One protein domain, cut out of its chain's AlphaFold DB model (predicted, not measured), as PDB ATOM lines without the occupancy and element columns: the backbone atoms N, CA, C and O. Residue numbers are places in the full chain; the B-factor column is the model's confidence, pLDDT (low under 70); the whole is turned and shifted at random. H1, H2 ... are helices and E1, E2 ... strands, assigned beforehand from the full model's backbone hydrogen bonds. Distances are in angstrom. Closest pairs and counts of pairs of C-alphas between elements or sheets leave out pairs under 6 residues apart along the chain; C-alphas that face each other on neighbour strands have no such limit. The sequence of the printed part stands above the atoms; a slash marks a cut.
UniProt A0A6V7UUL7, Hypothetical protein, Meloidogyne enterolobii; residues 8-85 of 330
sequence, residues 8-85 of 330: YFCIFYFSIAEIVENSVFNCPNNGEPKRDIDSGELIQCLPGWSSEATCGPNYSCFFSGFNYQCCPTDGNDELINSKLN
ATOM      1  N   TYR A   8     -33.951 -12.789 -13.934       93.81
ATOM      2  CA  TYR A   8     -35.085 -13.107 -13.058       93.81
ATOM      3  C   TYR A   8     -35.592 -14.535 -13.250       93.81
ATOM      4  O   TYR A   8     -35.915 -15.195 -12.267       93.81
ATOM      5  N   PHE A   9     -35.619 -15.029 -14.490       91.44
ATOM      6  CA  PHE A   9     -36.022 -16.405 -14.761       91.44
ATOM      7  C   PHE A   9     -35.055 -17.407 -14.123       91.44
ATOM      8  O   PHE A   9     -35.506 -18.370 -13.516       91.44
ATOM      9  N   CYS A  10     -33.741 -17.153 -14.185       89.25
ATOM     10  CA  CYS A  10     -32.746 -17.989 -13.514       89.25
ATOM     11  C   CYS A  10     -32.934 -17.993 -11.993       89.25
ATOM     12  O   CYS A  10     -32.987 -19.070 -11.410       89.25
ATOM     13  N   ILE A  11     -33.091 -16.826 -11.354       87.94
ATOM     14  CA  ILE A  11     -33.303 -16.755  -9.896       87.94
ATOM     15  C   ILE A  11     -34.577 -17.502  -9.495       87.94
ATOM     16  O   ILE A  11     -34.547 -18.302  -8.565       87.94
ATOM     17  N   PHE A  12     -35.676 -17.294 -10.222       85.38
ATOM     18  CA  PHE A  12     -36.945 -17.951  -9.915       85.38
ATOM     19  C   PHE A  12     -36.855 -19.474 -10.090       85.38
ATOM     20  O   PHE A  12     -37.383 -20.218  -9.270       85.38
ATOM     21  N   TYR A  13     -36.131 -19.947 -11.109       85.50
ATOM     22  CA  TYR A  13     -35.906 -21.378 -11.325       85.50
ATOM     23  C   TYR A  13     -35.065 -22.010 -10.205       85.50
ATOM     24  O   TYR A  13     -35.391 -23.102  -9.747       85.50
ATOM     25  N   PHE A  14     -34.028 -21.311  -9.725       78.69
ATOM     26  CA  PHE A  14     -33.223 -21.770  -8.588       78.69
ATOM     27  C   PHE A  14     -34.042 -21.825  -7.291       78.69
ATOM     28  O   PHE A  14     -33.974 -22.822  -6.581       78.69
ATOM     29  N   SER A  15     -34.883 -20.820  -7.020       77.69
ATOM     30  CA  SER A  15     -35.735 -20.820  -5.824       77.69
ATOM     31  C   SER A  15     -36.817 -21.904  -5.846       77.69
ATOM     32  O   SER A  15     -37.161 -22.433  -4.795       77.69
ATOM     33  N   ILE A  16     -37.362 -22.259  -7.016       75.69
ATOM     34  CA  ILE A  16     -38.359 -23.340  -7.105       75.69
ATOM     35  C   ILE A  16     -37.700 -24.715  -6.935       75.69
ATOM     36  O   ILE A  16     -38.300 -25.588  -6.311       75.69
ATOM     37  N   ALA A  17     -36.481 -24.915  -7.447       71.19
ATOM     38  CA  ALA A  17     -35.783 -26.196  -7.327       71.19
ATOM     39  C   ALA A  17     -35.525 -26.588  -5.858       71.19
ATOM     40  O   ALA A  17     -35.739 -27.737  -5.489       71.19
ATOM     41  N   GLU A  18     -35.172 -25.624  -5.005       66.06
ATOM     42  CA  GLU A  18     -34.888 -25.857  -3.580       66.06
ATOM     43  C   GLU A  18     -36.147 -26.181  -2.746       66.06
ATOM     44  O   GLU A  18     -36.078 -26.889  -1.743       66.06
ATOM     45  N   ILE A  19     -37.324 -25.697  -3.161       63.00
ATOM     46  CA  ILE A  19     -38.588 -25.916  -2.433       63.00
ATOM     47  C   ILE A  19     -39.163 -27.317  -2.705       63.00
ATOM     48  O   ILE A  19     -39.845 -27.888  -1.851       63.00
ATOM     49  N   VAL A  20     -38.883 -27.897  -3.875       62.72
ATOM     50  CA  VAL A  20     -39.427 -29.211  -4.250       62.72
ATOM     51  C   VAL A  20     -38.736 -30.352  -3.496       62.72
ATOM     52  O   VAL A  20     -39.398 -31.332  -3.166       62.72
ATOM     53  N   GLU A  21     -37.455 -30.224  -3.142       60.00
ATOM     54  CA  GLU A  21     -36.724 -31.316  -2.478       60.00
ATOM     55  C   GLU A  21     -37.049 -31.466  -0.982       60.00
ATOM     56  O   GLU A  21     -36.976 -32.574  -0.451       60.00
ATOM     57  N   ASN A  22     -37.506 -30.406  -0.309       59.38
ATOM     58  CA  ASN A  22     -37.675 -30.419   1.152       59.38
ATOM     59  C   ASN A  22     -39.100 -30.713   1.647       59.38
ATOM     60  O   ASN A  22     -39.318 -30.812   2.851       59.38
ATOM     61  N   SER A  23     -40.088 -30.855   0.760       60.59
ATOM     62  CA  SER A  23     -41.497 -31.009   1.173       60.59
ATOM     63  C   SER A  23     -42.011 -32.453   1.209       60.59
ATOM     64  O   SER A  23     -43.133 -32.680   1.653       60.59
ATOM     65  N   VAL A  24     -41.220 -33.437   0.769       65.31
ATOM     66  CA  VAL A  24     -41.743 -34.785   0.465       65.31
ATOM     67  C   VAL A  24     -41.461 -35.824   1.560       65.31
ATOM     68  O   VAL A  24     -42.069 -36.891   1.557       65.31
ATOM     69  N   PHE A  25     -40.601 -35.532   2.539       74.75
ATOM     70  CA  PHE A  25     -40.076 -36.565   3.447       74.75
ATOM     71  C   PHE A  25     -40.211 -36.232   4.932       74.75
ATOM     72  O   PHE A  25     -39.312 -36.532   5.709       74.75
ATOM     73  N   ASN A  26     -41.334 -35.650   5.349       86.06
ATOM     74  CA  ASN A  26     -41.564 -35.386   6.768       86.06
ATOM     75  C   ASN A  26     -42.315 -36.543   7.423       86.06
ATOM     76  O   ASN A  26     -43.330 -37.015   6.905       86.06
ATOM     77  N   CYS A  27     -41.808 -36.994   8.567       91.94
ATOM     78  CA  CYS A  27     -42.541 -37.903   9.432       91.94
ATOM     79  C   CYS A  27     -43.653 -37.152  10.191       91.94
ATOM     80  O   CYS A  27     -43.550 -35.937  10.382       91.94
ATOM     81  N   PRO A  28     -44.716 -37.844  10.643       89.56
ATOM     82  CA  PRO A  28     -45.853 -37.218  11.336       89.56
ATOM     83  C   PRO A  28     -45.477 -36.462  12.607       89.56
ATOM     84  O   PRO A  28     -46.125 -35.489  12.973       89.56
ATOM     85  N   ASN A  29     -44.417 -36.917  13.265       88.12
ATOM     86  CA  ASN A  29     -43.854 -36.365  14.488       88.12
ATOM     87  C   ASN A  29     -42.839 -35.237  14.246       88.12
ATOM     88  O   ASN A  29     -42.085 -34.880  15.146       88.12
ATOM     89  N   ASN A  30     -42.763 -34.702  13.022       87.56
ATOM     90  CA  ASN A  30     -41.703 -33.791  12.577       87.56
ATOM     91  C   ASN A  30     -40.278 -34.366  12.719       87.56
ATOM     92  O   ASN A  30     -39.305 -33.620  12.613       87.56
ATOM     93  N   GLY A  31     -40.145 -35.676  12.944       89.00
ATOM     94  CA  GLY A  31     -38.863 -36.361  12.975       89.00
ATOM     95  C   GLY A  31     -38.271 -36.519  11.577       89.00
ATOM     96  O   GLY A  31     -38.990 -36.581  10.573       89.00
ATOM     97  N   GLU A  32     -36.945 -36.612  11.506       92.12
ATOM     98  CA  GLU A  32     -36.273 -36.960  10.259       92.12
ATOM     99  C   GLU A  32     -36.423 -38.466   9.987       92.12
ATOM    100  O   GLU A  32     -36.205 -39.288  10.883       92.12
ATOM    101  N   PRO A  33     -36.794 -38.864   8.762       94.69
ATOM    102  CA  PRO A  33     -36.886 -40.270   8.406       94.69
ATOM    103  C   PRO A  33     -35.514 -40.941   8.413       94.69
ATOM    104  O   PRO A  33     -34.488 -40.332   8.095       94.69
ATOM    105  N   LYS A  34     -35.508 -42.238   8.720       95.56
ATOM    106  CA  LYS A  34     -34.283 -43.027   8.793       95.56
ATOM    107  C   LYS A  34     -33.598 -43.092   7.433       95.56
ATOM    108  O   LYS A  34     -34.210 -43.455   6.423       95.56
ATOM    109  N   ARG A  35     -32.301 -42.808   7.439       95.62
ATOM    110  CA  ARG A  35     -31.419 -42.963   6.284       95.62
ATOM    111  C   ARG A  35     -30.421 -44.078   6.536       95.62
ATOM    112  O   ARG A  35     -30.008 -44.314   7.672       95.62
ATOM    113  N   ASP A  36     -30.073 -44.771   5.468       94.62
ATOM    114  CA  ASP A  36     -28.991 -45.735   5.466       94.62
ATOM    115  C   ASP A  36     -27.658 -45.008   5.707       94.62
ATOM    116  O   ASP A  36     -27.416 -43.933   5.153       94.62
ATOM    117  N   ILE A  37     -26.823 -45.562   6.586       93.44
ATOM    118  CA  ILE A  37     -25.618 -44.882   7.089       93.44
ATOM    119  C   ILE A  37     -24.567 -44.738   5.983       93.44
ATOM    120  O   ILE A  37     -23.845 -43.742   5.950       93.44
ATOM    121  N   ASP A  38     -24.498 -45.710   5.075       95.81
ATOM    122  CA  ASP A  38     -23.456 -45.772   4.055       95.81
ATOM    123  C   ASP A  38     -23.842 -44.979   2.801       95.81
ATOM    124  O   ASP A  38     -23.008 -44.284   2.216       95.81
ATOM    125  N   SER A  39     -25.109 -45.062   2.384       95.44
ATOM    126  CA  SER A  39     -25.602 -44.420   1.158       95.44
ATOM    127  C   SER A  39     -26.256 -43.053   1.385       95.44
ATOM    128  O   SER A  39     -26.312 -42.242   0.460       95.44
ATOM    129  N   GLY A  40     -26.772 -42.782   2.589       92.38
ATOM    130  CA  GLY A  40     -27.607 -41.607   2.871       92.38
ATOM    131  C   GLY A  40     -29.010 -41.669   2.248       92.38
ATOM    132  O   GLY A  40     -29.786 -40.709   2.369       92.38
ATOM    133  N   GLU A  41     -29.353 -42.778   1.585       92.88
ATOM    134  CA  GLU A  41     -30.674 -43.000   1.004       92.88
ATOM    135  C   GLU A  41     -31.715 -43.284   2.091       92.88
ATOM    136  O   GLU A  41     -31.415 -43.797   3.169       92.88
ATOM    137  N   LEU A  42     -32.965 -42.924   1.813       92.88
ATOM    138  CA  LEU A  42     -34.090 -43.189   2.704       92.88
ATOM    139  C   LEU A  42     -34.368 -44.689   2.784       92.88
ATOM    140  O   LEU A  42     -34.568 -45.342   1.758       92.88
ATOM    141  N   ILE A  43     -34.468 -45.213   4.005       95.12
ATOM    142  CA  ILE A  43     -34.869 -46.603   4.211       95.12
ATOM    143  C   ILE A  43     -36.379 -46.702   3.997       95.12
ATOM    144  O   ILE A  43     -37.179 -46.145   4.757       95.12
ATOM    145  N   GLN A  44     -36.757 -47.419   2.941       95.00
ATOM    146  CA  GLN A  44     -38.146 -47.724   2.626       95.00
ATOM    147  C   GLN A  44     -38.568 -49.032   3.292       95.00
ATOM    148  O   GLN A  44     -37.804 -49.994   3.355       95.00
ATOM    149  N   CYS A  45     -39.805 -49.068   3.763       95.88
ATOM    150  CA  CYS A  45     -40.426 -50.254   4.344       95.88
ATOM    151  C   CYS A  45     -41.660 -50.645   3.522       95.88
ATOM    152  O   CYS A  45     -42.121 -49.869   2.694       95.88
ATOM    153  N   LEU A  46     -42.180 -51.861   3.692       93.12
ATOM    154  CA  LEU A  46     -43.393 -52.310   3.004       93.12
ATOM    155  C   LEU A  46     -44.473 -52.683   4.024       93.12
ATOM    156  O   LEU A  46     -44.145 -53.228   5.080       93.12
ATOM    157  N   PRO A  47     -45.757 -52.422   3.723       85.69
ATOM    158  CA  PRO A  47     -46.851 -52.888   4.561       85.69
ATOM    159  C   PRO A  47     -46.843 -54.421   4.637       85.69
ATOM    160  O   PRO A  47     -46.605 -55.101   3.639       85.69
ATOM    161  N   GLY A  48     -47.086 -54.958   5.833       81.94
ATOM    162  CA  GLY A  48     -47.069 -56.400   6.108       81.94
ATOM    163  C   GLY A  48     -45.695 -56.973   6.472       81.94
ATOM    164  O   GLY A  48     -45.608 -58.139   6.841       81.94
ATOM    165  N   TRP A  49     -44.619 -56.184   6.404       86.38
ATOM    166  CA  TRP A  49     -43.328 -56.571   6.979       86.38
ATOM    167  C   TRP A  49     -43.218 -56.061   8.412       86.38
ATOM    168  O   TRP A  49     -43.730 -54.987   8.732       86.38
ATOM    169  N   SER A  50     -42.517 -56.807   9.271       90.94
ATOM    170  CA  SER A  50     -42.195 -56.323  10.615       90.94
ATOM    171  C   SER A  50     -41.414 -55.012  10.499       90.94
ATOM    172  O   SER A  50     -40.304 -54.966   9.951       90.94
ATOM    173  N   SER A  51     -42.019 -53.931  10.998       90.75
ATOM    174  CA  SER A  51     -41.403 -52.606  11.021       90.75
ATOM    175  C   SER A  51     -40.109 -52.631  11.819       90.75
ATOM    176  O   SER A  51     -39.133 -52.026  11.395       90.75
ATOM    177  N   GLU A  52     -40.058 -53.395  12.908       91.31
ATOM    178  CA  GLU A  52     -38.856 -53.545  13.726       91.31
ATOM    179  C   GLU A  52     -37.717 -54.228  12.957       91.31
ATOM    180  O   GLU A  52     -36.570 -53.797  13.045       91.31
ATOM    181  N   ALA A  53     -38.022 -55.231  12.126       93.19
ATOM    182  CA  ALA A  53     -37.006 -55.913  11.325       93.19
ATOM    183  C   ALA A  53     -36.423 -55.023  10.213       93.19
ATOM    184  O   ALA A  53     -35.233 -55.108   9.914       93.19
ATOM    185  N   THR A  54     -37.246 -54.165   9.598       95.00
ATOM    186  CA  THR A  54     -36.823 -53.322   8.462       95.00
ATOM    187  C   THR A  54     -36.266 -51.977   8.921       95.00
ATOM    188  O   THR A  54     -35.199 -51.543   8.493       95.00
ATOM    189  N   CYS A  55     -36.993 -51.305   9.809       95.69
ATOM    190  CA  CYS A  55     -36.660 -49.977  10.301       95.69
ATOM    191  C   CYS A  55     -35.733 -50.012  11.515       95.69
ATOM    192  O   CYS A  55     -35.090 -49.004  11.820       95.69
ATOM    193  N   GLY A  56     -35.585 -51.161  12.172       93.94
ATOM    194  CA  GLY A  56     -34.832 -51.285  13.411       93.94
ATOM    195  C   GLY A  56     -35.591 -50.729  14.621       93.94
ATOM    196  O   GLY A  56     -36.712 -50.230  14.496       93.94
ATOM    197  N   PRO A  57     -34.969 -50.789  15.806       91.94
ATOM    198  CA  PRO A  57     -35.583 -50.302  17.033       91.94
ATOM    199  C   PRO A  57     -35.819 -48.789  16.974       91.94
ATOM    200  O   PRO A  57     -35.001 -48.051  16.422       91.94
ATOM    201  N   ASN A  58     -36.908 -48.337  17.604       91.38
ATOM    202  CA  ASN A  58     -37.325 -46.927  17.725       91.38
ATOM    203  C   ASN A  58     -37.770 -46.263  16.419       91.38
ATOM    204  O   ASN A  58     -37.928 -45.046  16.375       91.38
ATOM    205  N   TYR A  59     -37.990 -47.055  15.372       94.56
ATOM    206  CA  TYR A  59     -38.589 -46.586  14.137       94.56
ATOM    207  C   TYR A  59     -39.800 -47.444  13.782       94.56
ATOM    208  O   TYR A  59     -39.795 -48.665  13.932       94.56
ATOM    209  N   SER A  60     -40.836 -46.796  13.270       94.88
ATOM    210  CA  SER A  60     -42.040 -47.419  12.741       94.88
ATOM    211  C   SER A  60     -42.164 -47.135  11.247       94.88
ATOM    212  O   SER A  60     -41.646 -46.148  10.723       94.88
ATOM    213  N   CYS A  61     -42.821 -48.045  10.533       96.06
ATOM    214  CA  CYS A  61     -43.072 -47.873   9.110       96.06
ATOM    215  C   CYS A  61     -44.286 -46.960   8.916       96.06
ATOM    216  O   CYS A  61     -45.390 -47.322   9.319       96.06
ATOM    217  N   PHE A  62     -44.096 -45.799   8.288       94.50
ATOM    218  CA  PHE A  62     -45.161 -44.821   8.074       94.50
ATOM    219  C   PHE A  62     -45.320 -44.460   6.595       94.50
ATOM    220  O   PHE A  62     -44.343 -44.386   5.850       94.50
ATOM    221  N   PHE A  63     -46.558 -44.214   6.164       94.06
ATOM    222  CA  PHE A  63     -46.869 -43.813   4.794       94.06
ATOM    223  C   PHE A  63     -46.911 -42.287   4.658       94.06
ATOM    224  O   PHE A  63     -47.840 -41.643   5.136       94.06
ATOM    225  N   SER A  64     -45.939 -41.700   3.955       87.81
ATOM    226  CA  SER A  64     -45.843 -40.241   3.761       87.81
ATOM    227  C   SER A  64     -46.729 -39.694   2.628       87.81
ATOM    228  O   SER A  64     -46.639 -38.522   2.274       87.81
ATOM    229  N   GLY A  65     -47.582 -40.529   2.025       87.56
ATOM    230  CA  GLY A  65     -48.426 -40.170   0.877       87.56
ATOM    231  C   GLY A  65     -47.848 -40.591  -0.476       87.56
ATOM    232  O   GLY A  65     -48.607 -40.808  -1.419       87.56
ATOM    233  N   PHE A  66     -46.527 -40.773  -0.566       86.12
ATOM    234  CA  PHE A  66     -45.855 -41.237  -1.786       86.12
ATOM    235  C   PHE A  66     -45.176 -42.590  -1.604       86.12
ATOM    236  O   PHE A  66     -45.270 -43.434  -2.490       86.12
ATOM    237  N   ASN A  67     -44.517 -42.803  -0.461       92.06
ATOM    238  CA  ASN A  67     -43.809 -44.037  -0.140       92.06
ATOM    239  C   ASN A  67     -43.942 -44.365   1.352       92.06
ATOM    240  O   ASN A  67     -44.291 -43.516   2.174       92.06
ATOM    241  N   TYR A  68     -43.656 -45.616   1.686       94.50
ATOM    242  CA  TYR A  68     -43.496 -46.060   3.062       94.50
ATOM    243  C   TYR A  68     -42.045 -45.843   3.487       94.50
ATOM    244  O   TYR A  68     -41.118 -46.283   2.804       94.50
ATOM    245  N   GLN A  69     -41.854 -45.154   4.603       95.50
ATOM    246  CA  GLN A  69     -40.545 -44.779   5.126       95.50
ATOM    247  C   GLN A  69     -40.469 -45.062   6.623       95.50
ATOM    248  O   GLN A  69     -41.477 -45.048   7.331       95.50
ATOM    249  N   CYS A  70     -39.260 -45.316   7.107       96.75
ATOM    250  CA  CYS A  70     -39.015 -45.533   8.523       96.75
ATOM    251  C   CYS A  70     -38.967 -44.193   9.266       96.75
ATOM    252  O   CYS A  70     -38.061 -43.392   9.038       96.75
ATOM    253  N   CYS A  71     -39.923 -43.960  10.160       95.81
ATOM    254  CA  CYS A  71     -40.044 -42.745  10.962       95.81
ATOM    255  C   CYS A  71     -39.774 -43.037  12.438       95.81
ATOM    256  O   CYS A  71     -40.132 -44.122  12.892       95.81
ATOM    257  N   PRO A  72     -39.142 -42.117  13.185       94.69
ATOM    258  CA  PRO A  72     -38.914 -42.327  14.606       94.69
ATOM    259  C   PRO A  72     -40.255 -42.481  15.328       94.69
ATOM    260  O   PRO A  72     -41.241 -41.852  14.947       94.69
ATOM    261  N   THR A  73     -40.305 -43.355  16.327       92.38
ATOM    262  CA  THR A  73     -41.493 -43.560  17.159       92.38
ATOM    263  C   THR A  73     -41.298 -42.789  18.459       92.38
ATOM    264  O   THR A  73     -40.378 -43.100  19.212       92.38
ATOM    265  N   ASP A  74     -42.173 -41.824  18.737       78.31
ATOM    266  CA  ASP A  74     -42.077 -40.870  19.863       78.31
ATOM    267  C   ASP A  74     -42.088 -41.518  21.261       78.31
ATOM    268  O   ASP A  74     -41.950 -40.837  22.270       78.31
ATOM    269  N   GLY A  75     -42.249 -42.840  21.340       60.78
ATOM    270  CA  GLY A  75     -42.383 -43.580  22.591       60.78
ATOM    271  C   GLY A  75     -41.080 -44.016  23.263       60.78
ATOM    272  O   GLY A  75     -41.146 -44.517  24.376       60.78
ATOM    273  N   ASN A  76     -39.901 -43.867  22.637       54.12
ATOM    274  CA  ASN A  76     -38.692 -44.556  23.128       54.12
ATOM    275  C   ASN A  76     -37.472 -43.674  23.432       54.12
ATOM    276  O   ASN A  76     -36.413 -44.210  23.784       54.12
ATOM    277  N   ASP A  77     -37.588 -42.347  23.380       55.06
ATOM    278  CA  ASP A  77     -36.485 -41.463  23.791       55.06
ATOM    279  C   ASP A  77     -36.115 -41.644  25.278       55.06
ATOM    280  O   ASP A  77     -34.976 -41.388  25.690       55.06
ATOM    281  N   GLU A  78     -37.029 -42.190  26.084       55.06
ATOM    282  CA  GLU A  78     -36.773 -42.584  27.471       55.06
ATOM    283  C   GLU A  78     -35.994 -43.909  27.594       55.06
ATOM    284  O   GLU A  78     -35.146 -44.062  28.480       55.06
ATOM    285  N   LEU A  79     -36.172 -44.855  26.663       54.12
ATOM    286  CA  LEU A  79     -35.484 -46.154  26.706       54.12
ATOM    287  C   LEU A  79     -34.022 -46.080  26.231       54.12
ATOM    288  O   LEU A  79     -33.170 -46.849  26.685       54.12
ATOM    289  N   ILE A  80     -33.706 -45.155  25.322       55.84
ATOM    290  CA  ILE A  80     -32.330 -44.974  24.826       55.84
ATOM    291  C   ILE A  80     -31.487 -44.187  25.841       55.84
ATOM    292  O   ILE A  80     -30.327 -44.530  26.080       55.84
ATOM    293  N   ASN A  81     -32.073 -43.185  26.505       51.72
ATOM    294  CA  ASN A  81     -31.369 -42.404  27.526       51.72
ATOM    295  C   ASN A  81     -31.177 -43.165  28.850       51.72
ATOM    296  O   ASN A  81     -30.188 -42.921  29.548       51.72
ATOM    297  N   SER A  82     -32.056 -44.120  29.172       50.03
ATOM    298  CA  SER A  82     -31.935 -44.974  30.366       50.03
ATOM    299  C   SER A  82     -30.886 -46.084  30.229       50.03
ATOM    300  O   SER A  82     -30.258 -46.450  31.219       50.03
ATOM    301  N   LYS A  83     -30.602 -46.583  29.015       51.62
ATOM    302  CA  LYS A  83     -29.510 -47.558  28.809       51.62
ATOM    303  C   LYS A  83     -28.109 -46.945  28.856       51.62
ATOM    304  O   LYS A  83     -27.157 -47.667  29.143       51.62
ATOM    305  N   LEU A  84     -27.960 -45.645  28.585       58.19
ATOM    306  CA  LEU A  84     -26.648 -44.985  28.608       58.19
ATOM    307  C   LEU A  84     -26.284 -44.361  29.956       58.19
ATOM    308  O   LEU A  84     -25.101 -44.164  30.226       58.19
ATOM    309  N   ASN A  85     -27.261 -44.089  30.818       45.12
ATOM    310  CA  ASN A  85     -27.010 -43.542  32.141       45.12
ATOM    311  C   ASN A  85     -27.796 -44.364  33.164       45.12
ATOM    312  O   ASN A  85     -29.016 -44.264  33.197       45.12
TER     313      ASN A  85
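AT A GLANCE: This is residues 8 to 85 of the 330 residues of the protein "Hypothetical protein" of Meloidogyne enterolobii (UniProt A0A6V7UUL7). A small two-stranded hairpin, E1 and E2, makes the core, with the short helix H2 packed on E1 and a long looping stretch without a named element, residues 22 to 50, leading to H2. From this body H1 sticks out as a straight helical arm, residues 8 to 23 standing free, and the short helix H3 lies at the opposite end of the long axis. The printed part has 78 residues, with three named helices and two named strands in the order H1, H2, E1, E2, H3; the sheet E1 - E2 is antiparallel, and the class is mixed, helices and strands, with 37 residues, under half, in named elements. The whole is loose, with a radius of gyration of the C-alphas of 16.1 A, and elongated, spanning 54 by 33 by 25 A.

HOW THE PARTS SIT: Begin at the sheet, where E1, residues 59 to 63, and E2, residues 68 to 72, form a hairpin, antiparallel with 142 degrees between their directions. Look across the pair for N 60 and O 71, 2.8 A apart, and N 69 and O 62, 2.9 A apart, both within hydrogen-bond range. The C-alphas of Tyr 59 and Pro 72 face each other at 4.3 A. Next look at H2, residues 51 to 55: its closest C-alphas to E1 are those of Ser 51 and Cys 61, 5.4 A apart, and to E2 those of Cys 55 and Cys 70, 5.3 A apart. Farther out, H1, residues 8 to 21, is apart from H2, from both strands and from H3, residues 77 to 84. H3 is also apart from H2 and E1. In H2 every O i to N i+4 pair is within hydrogen-bond range; in H1 it is 8 of 10 and in H3 2 of 4.

IN THESE COORDINATES: Find C-alpha 59 at (-38.589, -46.586, 14.137); from there E1 runs 12.8 A to C-alpha 63, and E2 runs 13.0 A from C-alpha 68 to C-alpha 72. H2 measures 5.5 A from C-alpha 51 to C-alpha 55. Go back to C-alpha 8 at (-35.085, -13.107, -13.058), where H1 begins; it measures 21.1 A. H3 measures 11.5 A and ends with C-alpha 84 at (-26.648, -44.985, 28.608).

THE WHOLE: The C-alphas of Tyr 8 and Asn 85, the two farthest apart, are 55.1 A from each other. Without the free stretch, the body of 62 residues spans 38 by 25 by 23 A. The printed part has no cut. The link from H1 to H2, 29 residues, is long; those from H2 to E1, E1 to E2 and E2 to H3 are tight. The mean pLDDT of the printed part is 82.7, but look at residues 18 to 24 and 75 to 85, where it is under 70.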